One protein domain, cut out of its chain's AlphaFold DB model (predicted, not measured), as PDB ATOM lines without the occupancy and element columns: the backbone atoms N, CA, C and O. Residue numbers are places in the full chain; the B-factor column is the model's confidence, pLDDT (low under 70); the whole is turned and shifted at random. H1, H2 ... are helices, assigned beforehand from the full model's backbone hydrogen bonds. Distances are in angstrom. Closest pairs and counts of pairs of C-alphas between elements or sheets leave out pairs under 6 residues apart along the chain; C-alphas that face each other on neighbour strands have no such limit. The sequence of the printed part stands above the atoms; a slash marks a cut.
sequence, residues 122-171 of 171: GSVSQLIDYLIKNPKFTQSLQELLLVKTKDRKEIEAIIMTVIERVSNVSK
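Overview. This is residues 122 to 171 of the 171 residues of the protein "HTH cro/C1-type domain-containing protein" of Bacillus sp. AFS040349 (UniProt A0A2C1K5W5). One long helix, H3, and the shorter H2 make an open V with its point at their link, and H1 turns a corner at the far end of H2. Residues 157 to 171, of which 157 to 169 belong to H3, stick out with no other part beside them. The printed part has 50 residues with three named helices, H1, H2, H3 along the chain, all helix, and no named strand. It is loose, with a radius of gyration of the C-alphas of 12.8 A and spans of 35 by 24 by 19 A.

Arrangement. H3, residues 149 to 169, is close to but not clearly touching H2, residues 135 to 144; their closest C-alphas, Leu 144 and Arg 152, are 6.2 A apart. They run opposite ways at a steep tilt of 48 degrees. H1, residues 123 to 133, only just touches H2, with 3 pairs of C-alphas within 8 A, and only at the corner; the closest, Leu 131 and Thr 138, are 5.6 A apart. H1 and H2 run opposite ways at a steep tilt of 69 degrees, only just short of about perpendicular. H1 and H3 are apart. In H1, H2 and H3 every O i to N i+4 pair is within hydrogen-bond range.

Along the chain. H3 is 30.7 A long, from C-alpha 149 at (52.078, 107.295, 90.045) to C-alpha 169 at (67.121, 122.071, 112.332). H2 is 14.4 A long, and H1, 15.9 A, begins at C-alpha 123 at (56.404, 132.323, 97.609).

Size, cuts and confidence. The C-alphas farthest apart, Lys 148 and Lys 171, are 35.4 A apart. The printed part has no cut, and both links are tight. Residues 122 to 123 and 169 to 171 have pLDDT under 70.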
ATOM      1  N   GLY A 122      53.745 135.679  97.013       55.06
ATOM      2  CA  GLY A 122      55.117 135.814  96.500       55.06
ATOM      3  C   GLY A 122      56.086 134.648  96.765       55.06
ATOM      4  O   GLY A 122      57.243 134.741  96.368       55.06
ATOM      5  N   SER A 123      55.636 133.554  97.387       66.31
ATOM      6  CA  SER A 123      56.404 132.323  97.609       66.31
ATOM      7  C   SER A 123      56.659 131.552  96.308       66.31
ATOM      8  O   SER A 123      57.782 131.125  96.044       66.31
ATOM      9  N   VAL A 124      55.650 131.417  95.436       75.12
ATOM     10  CA  VAL A 124      55.789 130.537  94.260       75.12
ATOM     11  C   VAL A 124      56.604 131.181  93.140       75.12
ATOM     12  O   VAL A 124      57.389 130.497  92.491       75.12
ATOM     13  N   SER A 125      56.505 132.501  92.963       72.31
ATOM     14  CA  SER A 125      57.326 133.229  91.985       72.31
ATOM     15  C   SER A 125      58.829 133.053  92.253       72.31
ATOM     16  O   SER A 125      59.600 132.730  91.352       72.31
ATOM     17  N   GLN A 126      59.239 133.135  93.524       76.06
ATOM     18  CA  GLN A 126      60.634 132.928  93.926       76.06
ATOM     19  C   GLN A 126      61.114 131.495  93.660       76.06
ATOM     20  O   GLN A 126      62.266 131.289  93.278       76.06
ATOM     21  N   LEU A 127      60.232 130.505  93.837       82.50
ATOM     22  CA  LEU A 127      60.529 129.113  93.511       82.50
ATOM     23  C   LEU A 127      60.694 128.913  92.004       82.50
ATOM     24  O   LEU A 127      61.649 128.263  91.587       82.50
ATOM     25  N   ILE A 128      59.812 129.496  91.191       83.00
ATOM     26  CA  ILE A 128      59.913 129.430  89.729       83.00
ATOM     27  C   ILE A 128      61.244 130.035  89.268       83.00
ATOM     28  O   ILE A 128      62.003 129.375  88.552       83.00
ATOM     29  N   ASP A 129      61.583 131.233  89.748       80.12
ATOM     30  CA  ASP A 129      62.858 131.889  89.442       80.12
ATOM     31  C   ASP A 129      64.066 131.035  89.857       80.12
ATOM     32  O   ASP A 129      65.069 130.960  89.139       80.12
ATOM     33  N   TYR A 130      63.991 130.379  91.018       86.56
ATOM     34  CA  TYR A 130      65.044 129.490  91.507       86.56
ATOM     35  C   TYR A 130      65.211 128.248  90.622       86.56
ATOM     36  O   TYR A 130      66.342 127.867  90.309       86.56
ATOM     37  N   LEU A 131      64.111 127.631  90.189       88.62
ATOM     38  CA  LEU A 131      64.133 126.454  89.319       88.62
ATOM     39  C   LEU A 131      64.706 126.793  87.938       88.62
ATOM     40  O   LEU A 131      65.568 126.069  87.432       88.62
ATOM     41  N   ILE A 132      64.328 127.936  87.361       84.69
ATOM     42  CA  ILE A 132      64.891 128.411  86.086       84.69
ATOM     43  C   ILE A 132      66.416 128.577  86.190       84.69
ATOM     44  O   ILE A 132      67.151 128.169  85.291       84.69
ATOM     45  N   LYS A 133      66.910 129.116  87.312       82.12
ATOM     46  CA  LYS A 133      68.352 129.298  87.554       82.12
ATOM     47  C   LYS A 133      69.113 127.987  87.786       82.12
ATOM     48  O   LYS A 133      70.339 127.987  87.696       82.12
ATOM     49  N   ASN A 134      68.424 126.876  88.059       87.81
ATOM     50  CA  ASN A 134      69.026 125.575  88.366       87.81
ATOM     51  C   ASN A 134      68.531 124.478  87.401       87.81
ATOM     52  O   ASN A 134      67.816 123.560  87.811       87.81
ATOM     53  N   PRO A 135      68.945 124.507  86.117       85.94
ATOM     54  CA  PRO A 135      68.356 123.670  85.069       85.94
ATOM     55  C   PRO A 135      68.540 122.168  85.300       85.94
ATOM     56  O   PRO A 135      67.642 121.395  84.991       85.94
ATOM     57  N   LYS A 136      69.664 121.741  85.895       89.75
ATOM     58  CA  LYS A 136      69.887 120.324  86.231       89.75
ATOM     59  C   LYS A 136      68.867 119.809  87.242       89.75
ATOM     60  O   LYS A 136      68.329 118.725  87.067       89.75
ATOM     61  N   PHE A 137      68.597 120.596  88.283       90.88
ATOM     62  CA  PHE A 137      67.616 120.236  89.301       90.88
ATOM     63  C   PHE A 137      66.207 120.211  88.703       90.88
ATOM     64  O   PHE A 137      65.475 119.246  88.892       90.88
ATOM     65  N   THR A 138      65.874 121.214  87.890       89.31
ATOM     66  CA  THR A 138      64.603 121.278  87.159       89.31
ATOM     67  C   THR A 138      64.404 120.084  86.235       89.31
ATOM     68  O   THR A 138      63.327 119.496  86.239       89.31
ATOM     69  N   GLN A 139      65.438 119.665  85.505       84.19
ATOM     70  CA  GLN A 139      65.385 118.473  84.661       84.19
ATOM     71  C   GLN A 139      65.122 117.208  85.492       84.19
ATOM     72  O   GLN A 139      64.240 116.426  85.147       84.19
ATOM     73  N   SER A 140      65.808 117.036  86.627       87.94
ATOM     74  CA  SER A 140      65.540 115.910  87.532       87.94
ATOM     75  C   SER A 140      64.106 115.922  88.075       87.94
ATOM     76  O   SER A 140      63.492 114.867  88.200       87.94
ATOM     77  N   LEU A 141      63.534 117.097  88.359       89.56
ATOM     78  CA  LEU A 141      62.129 117.212  88.766       89.56
ATOM     79  C   LEU A 141      61.159 116.899  87.617       89.56
ATOM     80  O   LEU A 141      60.124 116.277  87.846       89.56
ATOM     81  N   GLN A 142      61.488 117.280  86.381       84.62
ATOM     82  CA  GLN A 142      60.688 116.931  85.203       84.62
ATOM     83  C   GLN A 142      60.647 115.417  84.973       84.62
ATOM     84  O   GLN A 142      59.595 114.880  84.628       84.62
ATOM     85  N   GLU A 143      61.748 114.708  85.227       86.81
ATOM     86  CA  GLU A 143      61.797 113.245  85.133       86.81
ATOM     87  C   GLU A 143      60.828 112.569  86.117       86.81
ATOM     88  O   GLU A 143      60.198 111.571  85.763       86.81
ATOM     89  N   LEU A 144      60.602 113.148  87.305       85.75
ATOM     90  CA  LEU A 144      59.603 112.644  88.261       85.75
ATOM     91  C   LEU A 144      58.182 112.644  87.681       85.75
ATOM     92  O   LEU A 144      57.382 111.761  88.010       85.75
ATOM     93  N   LEU A 145      57.873 113.576  86.772       82.44
ATOM     94  CA  LEU A 145      56.573 113.658  86.097       82.44
ATOM     95  C   LEU A 145      56.354 112.544  85.063       82.44
ATOM     96  O   LEU A 145      55.218 112.339  84.628       82.44
ATOM     97  N   LEU A 146      57.396 111.785  84.717       84.19
ATOM     98  CA  LEU A 146      57.331 110.633  83.810       84.19
ATOM     99  C   LEU A 146      57.273 109.292  84.565       84.19
ATOM    100  O   LEU A 146      56.908 108.266  83.990       84.19
ATOM    101  N   VAL A 147      57.592 109.293  85.862       87.06
ATOM    102  CA  VAL A 147      57.558 108.104  86.725       87.06
ATOM    103  C   VAL A 147      56.112 107.682  87.015       87.06
ATOM    104  O   VAL A 147      55.209 108.522  87.121       87.06
ATOM    105  N   LYS A 148      55.883 106.368  87.171       85.62
ATOM    106  CA  LYS A 148      54.581 105.793  87.547       85.62
ATOM    107  C   LYS A 148      54.063 106.405  88.852       85.62
ATOM    108  O   LYS A 148      54.822 106.690  89.773       85.62
ATOM    109  N   THR A 149      52.745 106.562  88.952       84.06
ATOM    110  CA  THR A 149      52.078 107.295  90.045       84.06
ATOM    111  C   THR A 149      52.391 106.767  91.445       84.06
ATOM    112  O   THR A 149      52.436 107.558  92.383       84.06
ATOM    113  N   LYS A 150      52.612 105.457  91.604       85.25
ATOM    114  CA  LYS A 150      52.997 104.857  92.889       85.25
ATOM    115  C   LYS A 150      54.399 105.304  93.313       85.25
ATOM    116  O   LYS A 150      54.550 105.889  94.378       85.25
ATOM    117  N   ASP A 151      55.382 105.087  92.447       86.50
ATOM    118  CA  ASP A 151      56.790 105.364  92.739       86.50
ATOM    119  C   ASP A 151      57.034 106.879  92.874       86.50
ATOM    120  O   ASP A 151      57.803 107.320  93.724       86.50
ATOM    121  N   ARG A 152      56.296 107.704  92.114       90.00
ATOM    122  CA  ARG A 152      56.319 109.168  92.258       90.00
ATOM    123  C   ARG A 152      55.922 109.621  93.664       90.00
ATOM    124  O   ARG A 152      56.623 110.439  94.248       90.00
ATOM    125  N   LYS A 153      54.835 109.075  94.222       88.00
ATOM    126  CA  LYS A 153      54.363 109.433  95.572       88.00
ATOM    127  C   LYS A 153      55.366 109.049  96.657       88.00
ATOM    128  O   LYS A 153      55.513 109.780  97.631       88.00
ATOM    129  N   GLU A 154      56.053 107.920  96.491       90.88
ATOM    130  CA  GLU A 154      57.121 107.507  97.409       90.88
ATOM    131  C   GLU A 154      58.285 108.508  97.375       90.88
ATOM    132  O   GLU A 154      58.764 108.936  98.425       90.88
ATOM    133  N   ILE A 155      58.682 108.959  96.181       91.81
ATOM    134  CA  ILE A 155      59.744 109.959  96.015       91.81
ATOM    135  C   ILE A 155      59.332 111.319  96.594       91.81
ATOM    136  O   ILE A 155      60.103 111.926  97.336       91.81
ATOM    137  N   GLU A 156      58.116 111.786  96.309       92.44
ATOM    138  CA  GLU A 156      57.579 113.035  96.862       92.44
ATOM    139  C   GLU A 156      57.565 113.005  98.400       92.44
ATOM    140  O   GLU A 156      57.998 113.964  99.038       92.44
ATOM    141  N   ALA A 157      57.162 111.885  99.011       91.31
ATOM    142  CA  ALA A 157      57.171 111.722 100.466       91.31
ATOM    143  C   ALA A 157      58.587 111.793 101.064       91.31
ATOM    144  O   ALA A 157      58.788 112.413 102.115       91.31
ATOM    145  N   ILE A 158      59.582 111.202 100.393       94.50
ATOM    146  CA  ILE A 158      60.990 111.294 100.808       94.50
ATOM    147  C   ILE A 158      61.470 112.747 100.737       94.50
ATOM    148  O   ILE A 158      62.064 113.235 101.700       94.50
ATOM    149  N   ILE A 159      61.188 113.449  99.634       94.00
ATOM    150  CA  ILE A 159      61.562 114.860  99.454       94.00
ATOM    151  C   ILE A 159      60.951 115.719 100.570       94.00
ATOM    152  O   ILE A 159      61.679 116.470 101.219       94.00
ATOM    153  N   MET A 160      59.657 115.552 100.855       90.81
ATOM    154  CA  MET A 160      58.975 116.273 101.937       90.81
ATOM    155  C   MET A 160      59.614 115.996 103.302       90.81
ATOM    156  O   MET A 160      59.933 116.931 104.035       90.81
ATOM    157  N   THR A 161      59.903 114.727 103.608       94.19
ATOM    158  CA  THR A 161      60.546 114.329 104.875       94.19
ATOM    159  C   THR A 161      61.921 114.982 105.047       94.19
ATOM    160  O   THR A 161      62.280 115.431 106.139       94.19
ATOM    161  N   VAL A 162      62.713 115.051 103.973       94.50
ATOM    162  CA  VAL A 162      64.034 115.696 103.999       94.50
ATOM    163  C   VAL A 162      63.900 117.202 104.227       94.50
ATOM    164  O   VAL A 162      64.617 117.747 105.070       94.50
ATOM    165  N   ILE A 163      62.973 117.866 103.530       91.12
ATOM    166  CA  ILE A 163      62.730 119.310 103.672       91.12
ATOM    167  C   ILE A 163      62.301 119.654 105.103       91.12
ATOM    168  O   ILE A 163      62.854 120.583 105.697       91.12
ATOM    169  N   GLU A 164      61.368 118.900 105.685       90.00
ATOM    170  CA  GLU A 164      60.907 119.106 107.064       90.00
ATOM    171  C   GLU A 164      62.038 118.911 108.075       90.00
ATOM    172  O   GLU A 164      62.209 119.725 108.988       90.00
ATOM    173  N   ARG A 165      62.862 117.873 107.890       92.31
ATOM    174  CA  ARG A 165      64.015 117.614 108.758       92.31
ATOM    175  C   ARG A 165      65.011 118.769 108.741       92.31
ATOM    176  O   ARG A 165      65.481 119.160 109.803       92.31
ATOM    177  N   VAL A 166      65.337 119.310 107.568       88.50
ATOM    178  CA  VAL A 166      66.267 120.447 107.450       88.50
ATOM    179  C   VAL A 166      65.641 121.718 108.026       88.50
ATOM    180  O   VAL A 166      66.297 122.422 108.788       88.50
ATOM    181  N   SER A 167      64.358 121.963 107.750       82.31
ATOM    182  CA  SER A 167      63.636 123.152 108.224       82.31
ATOM    183  C   SER A 167      63.516 123.208 109.751       82.31
ATOM    184  O   SER A 167      63.623 124.285 110.338       82.31
ATOM    185  N   ASN A 168      63.340 122.052 110.400       75.25
ATOM    186  CA  ASN A 168      63.274 121.926 111.860       75.25
ATOM    187  C   ASN A 168      64.645 122.020 112.550       75.25
ATOM    188  O   ASN A 168      64.691 122.224 113.756       75.25
ATOM    189  N   VAL A 169      65.751 121.876 111.813       63.94
ATOM    190  CA  VAL A 169      67.121 122.071 112.332       63.94
ATOM    191  C   VAL A 169      67.549 123.544 112.254       63.94
ATOM    192  O   VAL A 169      68.444 123.967 112.979       63.94
ATOM    193  N   SER A 170      66.909 124.334 111.388       53.81
ATOM    194  CA  SER A 170      67.164 125.771 111.199       53.81
ATOM    195  C   SER A 170      66.310 126.712 112.070       53.81
ATOM    196  O   SER A 170      66.399 127.927 111.895       53.81
ATOM    197  N   LYS A 171      65.484 126.175 112.979       47.09
ATOM    198  CA  LYS A 171      64.752 126.919 114.021       47.09
ATOM    199  C   LYS A 171      65.335 126.600 115.390       47.09
ATOM    200  O   LYS A 171      65.398 127.539 116.210       47.09
TER     201      LYS A 171